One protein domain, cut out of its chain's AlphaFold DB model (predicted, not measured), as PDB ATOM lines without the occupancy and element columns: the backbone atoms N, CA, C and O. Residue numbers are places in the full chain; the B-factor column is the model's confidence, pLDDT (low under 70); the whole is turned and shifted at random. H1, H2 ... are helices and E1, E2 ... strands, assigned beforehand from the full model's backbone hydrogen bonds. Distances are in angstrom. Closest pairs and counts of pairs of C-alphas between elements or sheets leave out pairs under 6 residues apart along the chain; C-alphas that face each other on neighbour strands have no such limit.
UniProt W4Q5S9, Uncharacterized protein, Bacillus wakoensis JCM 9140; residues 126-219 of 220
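Overview. This is residues 126 to 219 of the 220 residues of an uncharacterized protein of Bacillus wakoensis JCM 9140 (UniProt W4Q5S9). The core is one twisted sheet of eight strands that forks along its longest strand, E3: E3 and E8 run side by side and bend sharply, E7 and E6 extend the sheet beyond E8, and on the other side of E3 lie two branches, E2 with E1 and the hairpin of E4 and E5. H1 packs on the E1 and E2 branch, with its first residue near E5, while the short H2 sits at the rim just before E4. The printed part has 94 residues, with two named helices and eight named strands in the order H1, E1, E2, E3, H2, E4, E5, E6, E7, E8; the class is mixed, helices and strands. The sheet is branched and mixed, its one parallel pair being E3 with E8. The whole is compact and rounded, with a radius of gyration of the C-alphas of 12.3 A and spans of 35 by 30 by 23 A.

Along the chain. Find C-alpha 128 at (8.556, 24.943, -7.653); from there H1 runs through residues 128 to 137, 14.2 A from first to last C-alpha. E1 holds residues 139 to 141 and E2 residues 145 to 149. Next look at C-alpha 155, at (14.551, 29.631, -20.367), where E3 begins; it holds residues 155 to 165 and spans 20.3 A. H2, residues 171 to 175, leads straight into E4, residues 176 to 181, 15.9 A long, and E5 follows with residues 184 to 189, 17.0 A. Then come E6, residues 194 to 198, 13.0 A, and E7, residues 202 to 207, 16.4 A. E8, residues 210 to 219, spans 21.8 A and ends at C-alpha 219, at (23.952, 35.784, -1.785).

Arrangement. Begin at E3, the strand with three neighbours, which bends by 112 degrees at residue 162. E2, beside residues 155 to 160, and E4, beside residues 162 to 165, lie on one side of it, and E8 lies on the other side. E3 and E8 are parallel at 21 degrees; look at N 156 and O 211, 2.8 A apart, and N 219 and O 164, 2.9 A, both within hydrogen-bond range. E8 bends too, by 96 degrees at residue 216. E2 and E3 form an antiparallel hairpin, with N 148 and O 157 at 2.8 A, and E1, an edge strand, forms a hairpin with E2, with N 140 and O 147 at 2.8 A. Together E1, E2 and E3 are a meander, each strand the antiparallel neighbour of the one before, and E6, E7 and E8 are another. In that second one N 195 and O 206 are 3.0 A apart, and N 205 and O 212 are 2.8 A apart. E4 is antiparallel to E3, with N 163 and O 180 at 2.8 A, and forms a hairpin with E5, with N 179 and O 186 at 2.9 A. E5 and E6 are edge strands and are apart. H1 is on the sheet: its closest C-alphas to E1 are those of Ala 134 and Tyr 140, 4.8 A, to E2 those of Ala 134 and Ile 147, 6.2 A, and to E5 those of Ser 128 and Trp 188, 6.0 A. H2 only grazes the sheet, with its residues 172 to 175, and is apart from H1. In H1 and H2 every O i to N i+4 pair is within hydrogen-bond range.

Size, cuts and confidence. The two C-alphas farthest apart are those of Glu 151 and Ser 170, 36.3 A. The printed part runs from residue 126 to 219 and has no cut. The links between named elements are tight, and none is long. The mean pLDDT of the printed part is 92.6, and no printed residue is under 70; that of H2 is 85.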
ATOM      1  N   ASP A 126       6.805  26.421  -1.189       96.62
ATOM      2  CA  ASP A 126       7.478  25.743  -2.298       96.62
ATOM      3  C   ASP A 126       7.485  26.617  -3.566       96.62
ATOM      4  O   ASP A 126       6.439  26.878  -4.168       96.62
ATOM      5  N   PHE A 127       8.668  27.067  -3.987       97.06
ATOM      6  CA  PHE A 127       8.853  27.889  -5.184       97.06
ATOM      7  C   PHE A 127       8.609  27.107  -6.481       97.06
ATOM      8  O   PHE A 127       8.245  27.696  -7.501       97.06
ATOM      9  N   SER A 128       8.768  25.777  -6.463       95.62
ATOM     10  CA  SER A 128       8.556  24.943  -7.653       95.62
ATOM     11  C   SER A 128       7.113  25.015  -8.161       95.62
ATOM     12  O   SER A 128       6.869  24.862  -9.359       95.62
ATOM     13  N   LEU A 129       6.163  25.332  -7.276       95.75
ATOM     14  CA  LEU A 129       4.771  25.575  -7.641       95.75
ATOM     15  C   LEU A 129       4.622  26.825  -8.519       95.75
ATOM     16  O   LEU A 129       3.856  26.790  -9.478       95.75
ATOM     17  N   LEU A 130       5.395  27.883  -8.249       96.19
ATOM     18  CA  LEU A 130       5.387  29.107  -9.060       96.19
ATOM     19  C   LEU A 130       6.038  28.866 -10.427       96.19
ATOM     20  O   LEU A 130       5.534  29.324 -11.451       96.19
ATOM     21  N   LEU A 131       7.129  28.090 -10.456       94.81
ATOM     22  CA  LEU A 131       7.759  27.659 -11.707       94.81
ATOM     23  C   LEU A 131       6.798  26.832 -12.564       94.81
ATOM     24  O   LEU A 131       6.742  27.024 -13.775       94.81
ATOM     25  N   LYS A 132       6.029  25.930 -11.943       94.50
ATOM     26  CA  LYS A 132       5.018  25.124 -12.629       94.50
ATOM     27  C   LYS A 132       3.877  25.981 -13.181       94.50
ATOM     28  O   LYS A 132       3.470  25.769 -14.317       94.50
ATOM     29  N   GLU A 133       3.389  26.949 -12.410       94.69
ATOM     30  CA  GLU A 133       2.353  27.882 -12.867       94.69
ATOM     31  C   GLU A 133       2.823  28.671 -14.101       94.69
ATOM     32  O   GLU A 133       2.129  28.706 -15.118       94.69
ATOM     33  N   ALA A 134       4.053  29.195 -14.064       93.69
ATOM     34  CA  ALA A 134       4.662  29.870 -15.209       93.69
ATOM     35  C   ALA A 134       4.923  28.925 -16.398       93.69
ATOM     36  O   ALA A 134       4.845  29.346 -17.552       93.69
ATOM     37  N   ASP A 135       5.225  27.647 -16.153       92.19
ATOM     38  CA  ASP A 135       5.407  26.644 -17.208       92.19
ATOM     39  C   ASP A 135       4.099  26.346 -17.959       92.19
ATOM     40  O   ASP A 135       4.111  26.204 -19.186       92.19
ATOM     41  N   GLU A 136       2.980  26.290 -17.229       92.31
ATOM     42  CA  GLU A 136       1.642  25.984 -17.749       92.31
ATOM     43  C   GLU A 136       0.976  27.188 -18.437       92.31
ATOM     44  O   GLU A 136       0.277  27.013 -19.441       92.31
ATOM     45  N   HIS A 137       1.194  28.401 -17.923       91.19
ATOM     46  CA  HIS A 137       0.537  29.620 -18.411       91.19
ATOM     47  C   HIS A 137       1.435  30.522 -19.268       91.19
ATOM     48  O   HIS A 137       0.921  31.351 -20.018       91.19
ATOM     49  N   GLY A 138       2.752  30.304 -19.243       89.00
ATOM     50  CA  GLY A 138       3.766  31.126 -19.916       89.00
ATOM     51  C   GLY A 138       4.347  32.222 -19.017       89.00
ATOM     52  O   GLY A 138       5.464  32.696 -19.254       89.00
ATOM     53  N   ASP A 139       3.622  32.596 -17.969       94.12
ATOM     54  CA  ASP A 139       4.005  33.616 -17.009       94.12
ATOM     55  C   ASP A 139       3.396  33.379 -15.620       94.12
ATOM     56  O   ASP A 139       2.367  32.724 -15.460       94.12
ATOM     57  N   TYR A 140       4.060  33.935 -14.611       96.06
ATOM     58  CA  TYR A 140       3.548  34.130 -13.260       96.06
ATOM     59  C   TYR A 140       3.864  35.563 -12.832       96.06
ATOM     60  O   TYR A 140       4.994  36.028 -13.001       96.06
ATOM     61  N   HIS A 141       2.879  36.255 -12.264       96.31
ATOM     62  CA  HIS A 141       3.025  37.635 -11.811       96.31
ATOM     63  C   HIS A 141       2.474  37.806 -10.397       96.31
ATOM     64  O   HIS A 141       1.321  37.476 -10.111       96.31
ATOM     65  N   SER A 142       3.295  38.381  -9.526       94.38
ATOM     66  CA  SER A 142       2.927  38.789  -8.171       94.38
ATOM     67  C   SER A 142       3.578  40.132  -7.836       94.38
ATOM     68  O   SER A 142       4.335  40.681  -8.627       94.38
ATOM     69  N   GLU A 143       3.305  40.674  -6.648       94.69
ATOM     70  CA  GLU A 143       3.885  41.958  -6.229       94.69
ATOM     71  C   GLU A 143       5.426  41.934  -6.142       94.69
ATOM     72  O   GLU A 143       6.055  42.962  -6.379       94.69
ATOM     73  N   TYR A 144       6.036  40.781  -5.829       96.88
ATOM     74  CA  TYR A 144       7.484  40.676  -5.564       96.88
ATOM     75  C   TYR A 144       8.227  39.685  -6.460       96.88
ATOM     76  O   TYR A 144       9.455  39.626  -6.413       96.88
ATOM     77  N   ILE A 145       7.502  38.872  -7.226       97.25
ATOM     78  CA  ILE A 145       8.066  37.804  -8.052       97.25
ATOM     79  C   ILE A 145       7.371  37.825  -9.406       97.25
ATOM     80  O   ILE A 145       6.155  37.617  -9.478       97.25
ATOM     81  N   ASP A 146       8.170  37.997 -10.454       97.62
ATOM     82  CA  ASP A 146       7.770  37.816 -11.845       97.62
ATOM     83  C   ASP A 146       8.531  36.636 -12.430       97.62
ATOM     84  O   ASP A 146       9.754  36.572 -12.308       97.62
ATOM     85  N   ILE A 147       7.836  35.724 -13.100       97.50
ATOM     86  CA  ILE A 147       8.453  34.612 -13.820       97.50
ATOM     87  C   ILE A 147       7.916  34.635 -15.240       97.50
ATOM     88  O   ILE A 147       6.712  34.529 -15.455       97.50
ATOM     89  N   HIS A 148       8.804  34.757 -16.216       95.56
ATOM     90  CA  HIS A 148       8.452  34.735 -17.626       95.56
ATOM     91  C   HIS A 148       9.189  33.609 -18.342       95.56
ATOM     92  O   HIS A 148      10.418  33.532 -18.304       95.56
ATOM     93  N   LYS A 149       8.446  32.746 -19.031       92.56
ATOM     94  CA  LYS A 149       9.026  31.708 -19.879       92.56
ATOM     95  C   LYS A 149       9.225  32.253 -21.293       92.56
ATOM     96  O   LYS A 149       8.283  32.699 -21.942       92.56
ATOM     97  N   THR A 150      10.461  32.208 -21.776       86.81
ATOM     98  CA  THR A 150      10.806  32.713 -23.114       86.81
ATOM     99  C   THR A 150      10.262  31.819 -24.237       86.81
ATOM    100  O   THR A 150      10.015  30.628 -24.039       86.81
ATOM    101  N   GLU A 151      10.140  32.372 -25.452       73.19
ATOM    102  CA  GLU A 151       9.529  31.713 -26.625       73.19
ATOM    103  C   GLU A 151      10.173  30.367 -27.026       73.19
ATOM    104  O   GLU A 151       9.524  29.537 -27.662       73.19
ATOM    105  N   ASN A 152      11.419  30.102 -26.613       76.75
ATOM    106  CA  ASN A 152      12.112  28.834 -26.879       76.75
ATOM    107  C   ASN A 152      11.776  27.721 -25.866       76.75
ATOM    108  O   ASN A 152      12.314  26.626 -25.974       76.75
ATOM    109  N   ASN A 153      10.902  27.980 -24.887       70.94
ATOM    110  CA  ASN A 153      10.453  27.053 -23.838       70.94
ATOM    111  C   ASN A 153      11.534  26.450 -22.919       70.94
ATOM    112  O   ASN A 153      11.208  25.610 -22.085       70.94
ATOM    113  N   GLU A 154      12.784  26.887 -23.040       86.62
ATOM    114  CA  GLU A 154      13.935  26.346 -22.303       86.62
ATOM    115  C   GLU A 154      14.557  27.367 -21.342       86.62
ATOM    116  O   GLU A 154      15.513  27.054 -20.645       86.62
ATOM    117  N   LYS A 155      14.031  28.595 -21.266       93.81
ATOM    118  CA  LYS A 155      14.551  29.631 -20.367       93.81
ATOM    119  C   LYS A 155      13.427  30.339 -19.618       93.81
ATOM    120  O   LYS A 155      12.494  30.837 -20.252       93.81
ATOM    121  N   PHE A 156      13.578  30.412 -18.299       96.12
ATOM    122  CA  PHE A 156      12.759  31.173 -17.362       96.12
ATOM    123  C   PHE A 156      13.530  32.416 -16.915       96.12
ATOM    124  O   PHE A 156      14.658  32.318 -16.432       96.12
ATOM    125  N   GLU A 157      12.927  33.585 -17.077       96.38
ATOM    126  CA  GLU A 157      13.422  34.853 -16.546       96.38
ATOM    127  C   GLU A 157      12.637  35.178 -15.278       96.38
ATOM    128  O   GLU A 157      11.425  35.373 -15.329       96.38
ATOM    129  N   ILE A 158      13.325  35.195 -14.141       97.44
ATOM    130  CA  ILE A 158      12.748  35.343 -12.807       97.44
ATOM    131  C   ILE A 158      13.229  36.671 -12.236       97.44
ATOM    132  O   ILE A 158      14.417  36.833 -11.969       97.44
ATOM    133  N   ARG A 159      12.330  37.631 -12.032       97.50
ATOM    134  CA  ARG A 159      12.650  38.903 -11.370       97.50
ATOM    135  C   ARG A 159      12.133  38.886  -9.947       97.50
ATOM    136  O   ARG A 159      10.973  38.556  -9.714       97.50
ATOM    137  N   LEU A 160      13.002  39.260  -9.018       96.44
ATOM    138  CA  LEU A 160      12.736  39.279  -7.590       96.44
ATOM    139  C   LEU A 160      12.877  40.709  -7.051       96.44
ATOM    140  O   LEU A 160      13.936  41.324  -7.189       96.44
ATOM    141  N   ASP A 161      11.854  41.206  -6.358       96.12
ATOM    142  CA  ASP A 161      12.023  42.237  -5.320       96.12
ATOM    143  C   ASP A 161      12.364  41.527  -4.000       96.12
ATOM    144  O   ASP A 161      11.529  41.372  -3.101       96.12
ATOM    145  N   GLY A 162      13.585  40.993  -3.939       94.38
ATOM    146  CA  GLY A 162      14.027  40.108  -2.870       94.38
ATOM    147  C   GLY A 162      15.453  39.596  -3.047       94.38
ATOM    148  O   GLY A 162      16.203  40.073  -3.904       94.38
ATOM    149  N   THR A 163      15.807  38.615  -2.216       96.19
ATOM    150  CA  THR A 163      17.132  37.986  -2.174       96.19
ATOM    151  C   THR A 163      17.043  36.495  -2.485       96.19
ATOM    152  O   THR A 163      16.259  35.782  -1.862       96.19
ATOM    153  N   LEU A 164      17.874  36.015  -3.411       96.31
ATOM    154  CA  LEU A 164      18.168  34.596  -3.597       96.31
ATOM    155  C   LEU A 164      19.402  34.225  -2.764       96.31
ATOM    156  O   LEU A 164      20.502  34.721  -3.015       96.31
ATOM    157  N   PHE A 165      19.231  33.309  -1.820       95.06
ATOM    158  CA  PHE A 165      20.313  32.656  -1.096       95.06
ATOM    159  C   PHE A 165      20.667  31.350  -1.807       95.06
ATOM    160  O   PHE A 165      19.900  30.381  -1.797       95.06
ATOM    161  N   ALA A 166      21.834  31.348  -2.446       90.00
ATOM    162  CA  ALA A 166      22.383  30.229  -3.202       90.00
ATOM    163  C   ALA A 166      23.677  29.658  -2.594       90.00
ATOM    164  O   ALA A 166      24.227  28.705  -3.150       90.00
ATOM    165  N   ASP A 167      24.138  30.205  -1.463       87.12
ATOM    166  CA  ASP A 167      25.303  29.703  -0.730       87.12
ATOM    167  C   ASP A 167      25.083  28.297  -0.124       87.12
ATOM    168  O   ASP A 167      24.007  27.704  -0.218       87.12
ATOM    169  N   ASP A 168      26.136  27.756   0.497       85.88
ATOM    170  CA  ASP A 168      26.145  26.437   1.149       85.88
ATOM    171  C   ASP A 168      26.438  26.533   2.664       85.88
ATOM    172  O   ASP A 168      26.991  25.605   3.283       85.88
ATOM    173  N   SER A 169      26.109  27.681   3.268       78.25
ATOM    174  CA  SER A 169      26.464  28.030   4.652       78.25
ATOM    175  C   SER A 169      25.732  27.189   5.703       78.25
ATOM    176  O   SER A 169      26.261  26.974   6.797       78.25
ATOM    177  N   SER A 170      24.557  26.650   5.367       78.44
ATOM    178  CA  SER A 170      23.782  25.730   6.207       78.44
ATOM    179  C   SER A 170      23.401  24.458   5.445       78.44
ATOM    180  O   SER A 170      23.443  24.414   4.219       78.44
ATOM    181  N   VAL A 171      23.018  23.397   6.161       75.12
ATOM    182  CA  VAL A 171      22.581  22.136   5.529       75.12
ATOM    183  C   VAL A 171      21.311  22.334   4.704       75.12
ATOM    184  O   VAL A 171      21.219  21.792   3.608       75.12
ATOM    185  N   LEU A 172      20.370  23.160   5.173       85.88
ATOM    186  CA  LEU A 172      19.208  23.509   4.359       85.88
ATOM    187  C   LEU A 172      19.613  24.286   3.109       85.88
ATOM    188  O   LEU A 172      19.122  23.964   2.038       85.88
ATOM    189  N   LEU A 173      20.551  25.229   3.211       87.44
ATOM    190  CA  LEU A 173      21.041  25.973   2.046       87.44
ATOM    191  C   LEU A 173      21.816  25.086   1.064       87.44
ATOM    192  O   LEU A 173      21.749  25.306  -0.135       87.44
ATOM    193  N   ARG A 174      22.462  24.005   1.518       86.44
ATOM    194  CA  ARG A 174      23.070  23.004   0.619       86.44
ATOM    195  C   ARG A 174      22.050  22.216  -0.198       86.44
ATOM    196  O   ARG A 174      22.379  21.795  -1.302       86.44
ATOM    197  N   ARG A 175      20.847  21.996   0.340       90.00
ATOM    198  CA  ARG A 175      19.780  21.217  -0.310       90.00
ATOM    199  C   ARG A 175      18.757  22.089  -1.034       90.00
ATOM    200  O   ARG A 175      18.147  21.639  -1.994       90.00
ATOM    201  N   PHE A 176      18.579  23.333  -0.608       94.94
ATOM    202  CA  PHE A 176      17.564  24.239  -1.125       94.94
ATOM    203  C   PHE A 176      18.163  25.601  -1.452       94.94
ATOM    204  O   PHE A 176      18.955  26.153  -0.693       94.94
ATOM    205  N   PHE A 177      17.709  26.187  -2.549       95.44
ATOM    206  CA  PHE A 177      17.730  27.629  -2.718       95.44
ATOM    207  C   PHE A 177      16.653  28.253  -1.841       95.44
ATOM    208  O   PHE A 177      15.522  27.761  -1.828       95.44
ATOM    209  N   PHE A 178      16.976  29.352  -1.163       96.56
ATOM    210  CA  PHE A 178      15.976  30.160  -0.466       96.56
ATOM    211  C   PHE A 178      15.773  31.488  -1.179       96.56
ATOM    212  O   PHE A 178      16.731  32.121  -1.611       96.56
ATOM    213  N   ILE A 179      14.522  31.912  -1.294       97.38
ATOM    214  CA  ILE A 179      14.137  33.179  -1.911       97.38
ATOM    215  C   ILE A 179      13.353  33.967  -0.870       97.38
ATOM    216  O   ILE A 179      12.236  33.594  -0.518       97.38
ATOM    217  N   GLU A 180      13.940  35.040  -0.357       97.12
ATOM    218  CA  GLU A 180      13.296  35.923   0.612       97.12
ATOM    219  C   GLU A 180      12.741  37.156  -0.094       97.12
ATOM    220  O   GLU A 180      13.458  37.883  -0.783       97.12
ATOM    221  N   THR A 181      11.451  37.405   0.100       96.31
ATOM    222  CA  THR A 181      10.744  38.588  -0.398       96.31
ATOM    223  C   THR A 181       9.953  39.224   0.739       96.31
ATOM    224  O   THR A 181       9.791  38.639   1.810       96.31
ATOM    225  N   LYS A 182       9.355  40.394   0.499       94.50
ATOM    226  CA  LYS A 182       8.433  40.999   1.476       94.50
ATOM    227  C   LYS A 182       7.144  40.192   1.689       94.50
ATOM    228  O   LYS A 182       6.503  40.377   2.721       94.50
ATOM    229  N   ALA A 183       6.758  39.317   0.755       93.38
ATOM    230  CA  ALA A 183       5.611  38.420   0.929       93.38
ATOM    231  C   ALA A 183       5.928  37.201   1.806       93.38
ATOM    232  O   ALA A 183       5.010  36.599   2.363       93.38
ATOM    233  N   GLY A 184       7.205  36.841   1.936       95.88
ATOM    234  CA  GLY A 184       7.647  35.685   2.702       95.88
ATOM    235  C   GLY A 184       8.848  34.989   2.075       95.88
ATOM    236  O   GLY A 184       9.496  35.508   1.160       95.88
ATOM    237  N   ILE A 185       9.123  33.799   2.601       97.31
ATOM    238  CA  ILE A 185      10.250  32.957   2.214       97.31
ATOM    239  C   ILE A 185       9.743  31.838   1.306       97.31
ATOM    240  O   ILE A 185       8.712  31.219   1.576       97.31
ATOM    241  N   TYR A 186      10.492  31.546   0.250       97.75
ATOM    242  CA  TYR A 186      10.282  30.386  -0.600       97.75
ATOM    243  C   TYR A 186      11.511  29.485  -0.589       97.75
ATOM    244  O   TYR A 186      12.630  29.967  -0.410       97.75
ATOM    245  N   TYR A 187      11.305  28.189  -0.804       97.19
ATOM    246  CA  TYR A 187      12.379  27.221  -0.998       97.19
ATOM    247  C   TYR A 187      12.260  26.552  -2.368       97.19
ATOM    248  O   TYR A 187      11.158  26.314  -2.862       97.19
ATOM    249  N   TRP A 188      13.395  26.213  -2.971       96.62
ATOM    250  CA  TRP A 188      13.466  25.399  -4.182       96.62
ATOM    251  C   TRP A 188      14.564  24.350  -4.028       96.62
ATOM    252  O   TRP A 188      15.719  24.703  -3.812       96.62
ATOM    253  N   GLU A 189      14.217  23.064  -4.094       94.88
ATOM    254  CA  GLU A 189      15.201  21.981  -3.948       94.88
ATOM    255  C   GLU A 189      16.233  22.034  -5.079       94.88
ATOM    256  O   GLU A 189      15.872  22.090  -6.258       94.88
ATOM    257  N   LYS A 190      17.517  22.040  -4.705       93.88
ATOM    258  CA  LYS A 190      18.660  21.991  -5.620       93.88
ATOM    259  C   LYS A 190      18.632  20.631  -6.334       93.88
ATOM    260  O   LYS A 190      18.772  19.609  -5.665       93.88
ATOM    261  N   PRO A 191      18.456  20.579  -7.666       91.06
ATOM    262  CA  PRO A 191      18.481  19.312  -8.396       91.06
ATOM    263  C   PRO A 191      19.882  18.700  -8.378       91.06
ATOM    264  O   PRO A 191      20.851  19.436  -8.486       91.06
ATOM    265  N   ASP A 192      20.023  17.375  -8.350       88.06
ATOM    266  CA  ASP A 192      21.347  16.719  -8.283       88.06
ATOM    267  C   ASP A 192      22.291  17.066  -9.457       88.06
ATOM    268  O   ASP A 192      23.513  16.956  -9.348       88.06
ATOM    269  N   ASN A 193      21.735  17.455 -10.607       88.81
ATOM    270  CA  ASN A 193      22.437  17.643 -11.879       88.81
ATOM    271  C   ASN A 193      22.441  19.098 -12.381       88.81
ATOM    272  O   ASN A 193      22.488  19.339 -13.591       88.81
ATOM    273  N   PHE A 194      22.389  20.064 -11.470       93.12
ATOM    274  CA  PHE A 194      22.420  21.484 -11.806       93.12
ATOM    275  C   PHE A 194      23.834  22.056 -11.987       93.12
ATOM    276  O   PHE A 194      24.824  21.540 -11.462       93.12
ATOM    277  N   SER A 195      23.924  23.174 -12.701       93.88
ATOM    278  CA  SER A 195      25.086  24.065 -12.670       93.88
ATOM    279  C   SER A 195      24.642  25.502 -12.419       93.88
ATOM    280  O   SER A 195      23.484  25.850 -12.647       93.88
ATOM    281  N   MET A 196      25.557  26.333 -11.917       94.19
ATOM    282  CA  MET A 196      25.248  27.719 -11.584       94.19
ATOM    283  C   MET A 196      26.331  28.692 -12.021       94.19
ATOM    284  O   MET A 196      27.526  28.409 -11.903       94.19
ATOM    285  N   MET A 197      25.898  29.878 -12.434       93.56
ATOM    286  CA  MET A 197      26.739  31.055 -12.614       93.56
ATOM    287  C   MET A 197      26.121  32.222 -11.856       93.56
ATOM    288  O   MET A 197      25.031  32.672 -12.188       93.56
ATOM    289  N   LEU A 198      26.817  32.712 -10.834       90.94
ATOM    290  CA  LEU A 198      26.277  33.708  -9.912       90.94
ATOM    291  C   LEU A 198      27.122  34.981  -9.943       90.94
ATOM    292  O   LEU A 198      28.357  34.942  -9.955       90.94
ATOM    293  N   ASN A 199      26.443  36.119  -9.945       90.38
ATOM    294  CA  ASN A 199      26.999  37.420  -9.616       90.38
ATOM    295  C   ASN A 199      26.059  38.132  -8.633       90.38
ATOM    296  O   ASN A 199      25.002  37.618  -8.293       90.38
ATOM    297  N   ARG A 200      26.439  39.322  -8.155       87.19
ATOM    298  CA  ARG A 200      25.700  40.015  -7.086       87.19
ATOM    299  C   ARG A 200      24.221  40.286  -7.400       87.19
ATOM    300  O   ARG A 200      23.431  40.368  -6.468       87.19
ATOM    301  N   ASN A 201      23.876  40.470  -8.675       90.31
ATOM    302  CA  ASN A 201      22.550  40.932  -9.091       90.31
ATOM    303  C   ASN A 201      21.833  39.972 -10.057       90.31
ATOM    304  O   ASN A 201      20.701  40.229 -10.470       90.31
ATOM    305  N   GLU A 202      22.518  38.917 -10.489       93.38
ATOM    306  CA  GLU A 202      21.999  37.946 -11.438       93.38
ATOM    307  C   GLU A 202      22.587  36.567 -11.139       93.38
ATOM    308  O   GLU A 202      23.798  36.417 -10.947       93.38
ATOM    309  N   GLY A 203      21.712  35.568 -11.093       93.88
ATOM    310  CA  GLY A 203      22.071  34.169 -10.929       93.88
ATOM    311  C   GLY A 203      21.459  33.330 -12.036       93.88
ATOM    312  O   GLY A 203      20.253  33.360 -12.247       93.88
ATOM    313  N   GLU A 204      22.280  32.566 -12.739       95.75
ATOM    314  CA  GLU A 204      21.839  31.588 -13.724       95.75
ATOM    315  C   GLU A 204      21.962  30.189 -13.124       95.75
ATOM    316  O   GLU A 204      23.040  29.797 -12.679       95.75
ATOM    317  N   ILE A 205      20.857  29.447 -13.113       95.38
ATOM    318  CA  ILE A 205      20.785  28.058 -12.660       95.38
ATOM    319  C   ILE A 205      20.343  27.211 -13.851       95.38
ATOM    320  O   ILE A 205      19.228  27.361 -14.346       95.38
ATOM    321  N   GLN A 206      21.208  26.317 -14.324       94.69
ATOM    322  CA  GLN A 206      20.890  25.372 -15.392       94.69
ATOM    323  C   GLN A 206      20.481  24.034 -14.781       94.69
ATOM    324  O   GLN A 206      21.247  23.443 -14.021       94.69
ATOM    325  N   VAL A 207      19.312  23.525 -15.167       93.19
ATOM    326  CA  VAL A 207      18.810  22.199 -14.789       93.19
ATOM    327  C   VAL A 207      18.394  21.477 -16.059       93.19
ATOM    328  O   VAL A 207      17.433  21.861 -16.723       93.19
ATOM    329  N   GLU A 208      19.127  20.425 -16.416       89.38
ATOM    330  CA  GLU A 208      18.926  19.708 -17.678       89.38
ATOM    331  C   GLU A 208      18.923  20.668 -18.885       89.38
ATOM    332  O   GLU A 208      19.940  21.294 -19.184       89.38
ATOM    333  N   ARG A 209      17.785  20.795 -19.581       89.25
ATOM    334  CA  ARG A 209      17.588  21.709 -20.716       89.25
ATOM    335  C   ARG A 209      17.087  23.097 -20.315       89.25
ATOM    336  O   ARG A 209      17.109  23.987 -21.150       89.25
ATOM    337  N   ASN A 210      16.631  23.277 -19.076       92.31
ATOM    338  CA  ASN A 210      16.030  24.522 -18.624       92.31
ATOM    339  C   ASN A 210      17.070  25.431 -17.961       92.31
ATOM    340  O   ASN A 210      17.812  25.003 -17.079       92.31
ATOM    341  N   THR A 211      17.067  26.701 -18.343       95.38
ATOM    342  CA  THR A 211      17.849  27.766 -17.714       95.38
ATOM    343  C   THR A 211      16.924  28.655 -16.886       95.38
ATOM    344  O   THR A 211      15.944  29.184 -17.407       95.38
ATOM    345  N   TYR A 212      17.244  28.868 -15.615       96.12
ATOM    346  CA  TYR A 212      16.522  29.760 -14.709       96.12
ATOM    347  C   TYR A 212      17.413  30.958 -14.395       96.12
ATOM    348  O   TYR A 212      18.439  30.817 -13.733       96.12
ATOM    349  N   VAL A 213      17.046  32.131 -14.905       96.25
ATOM    350  CA  VAL A 213      17.805  33.373 -14.721       96.25
ATOM    351  C   VAL A 213      17.105  34.230 -13.681       96.25
ATOM    352  O   VAL A 213      16.079  34.839 -13.968       96.25
ATOM    353  N   PHE A 214      17.671  34.285 -12.484       96.62
ATOM    354  CA  PHE A 214      17.228  35.118 -11.376       96.62
ATOM    355  C   PHE A 214      17.845  36.511 -11.476       96.62
ATOM    356  O   PHE A 214      19.060  36.644 -11.585       96.62
ATOM    357  N   GLN A 215      17.015  37.545 -11.401       96.50
ATOM    358  CA  GLN A 215      17.392  38.956 -11.375       96.50
ATOM    359  C   GLN A 215      16.906  39.557 -10.054       96.50
ATOM    360  O   GLN A 215      15.703  39.608  -9.807       96.50
ATOM    361  N   GLY A 216      17.830  39.994  -9.205       93.19
ATOM    362  CA  GLY A 216      17.550  40.418  -7.828       93.19
ATOM    363  C   GLY A 216      18.829  40.415  -6.995       93.19
ATOM    364  O   GLY A 216      19.911  40.246  -7.549       93.19
ATOM    365  N   GLU A 217      18.741  40.598  -5.679       95.38
ATOM    366  CA  GLU A 217      19.921  40.437  -4.820       95.38
ATOM    367  C   GLU A 217      20.300  38.951  -4.719       95.38
ATOM    368  O   GLU A 217      19.435  38.110  -4.485       95.38
ATOM    369  N   ILE A 218      21.580  38.615  -4.905       93.44
ATOM    370  CA  ILE A 218      22.072  37.233  -4.820       93.44
ATOM    371  C   ILE A 218      23.153  37.127  -3.736       93.44
ATOM    372  O   ILE A 218      24.153  37.854  -3.766       93.44
ATOM    373  N   VAL A 219      22.978  36.175  -2.817       92.44
ATOM    374  CA  VAL A 219      23.952  35.784  -1.785       92.44
ATOM    375  C   VAL A 219      24.472  34.383  -2.111       92.44
ATOM    376  O   VAL A 219      23.676  33.451  -2.230       92.44
TER     377      VAL A 219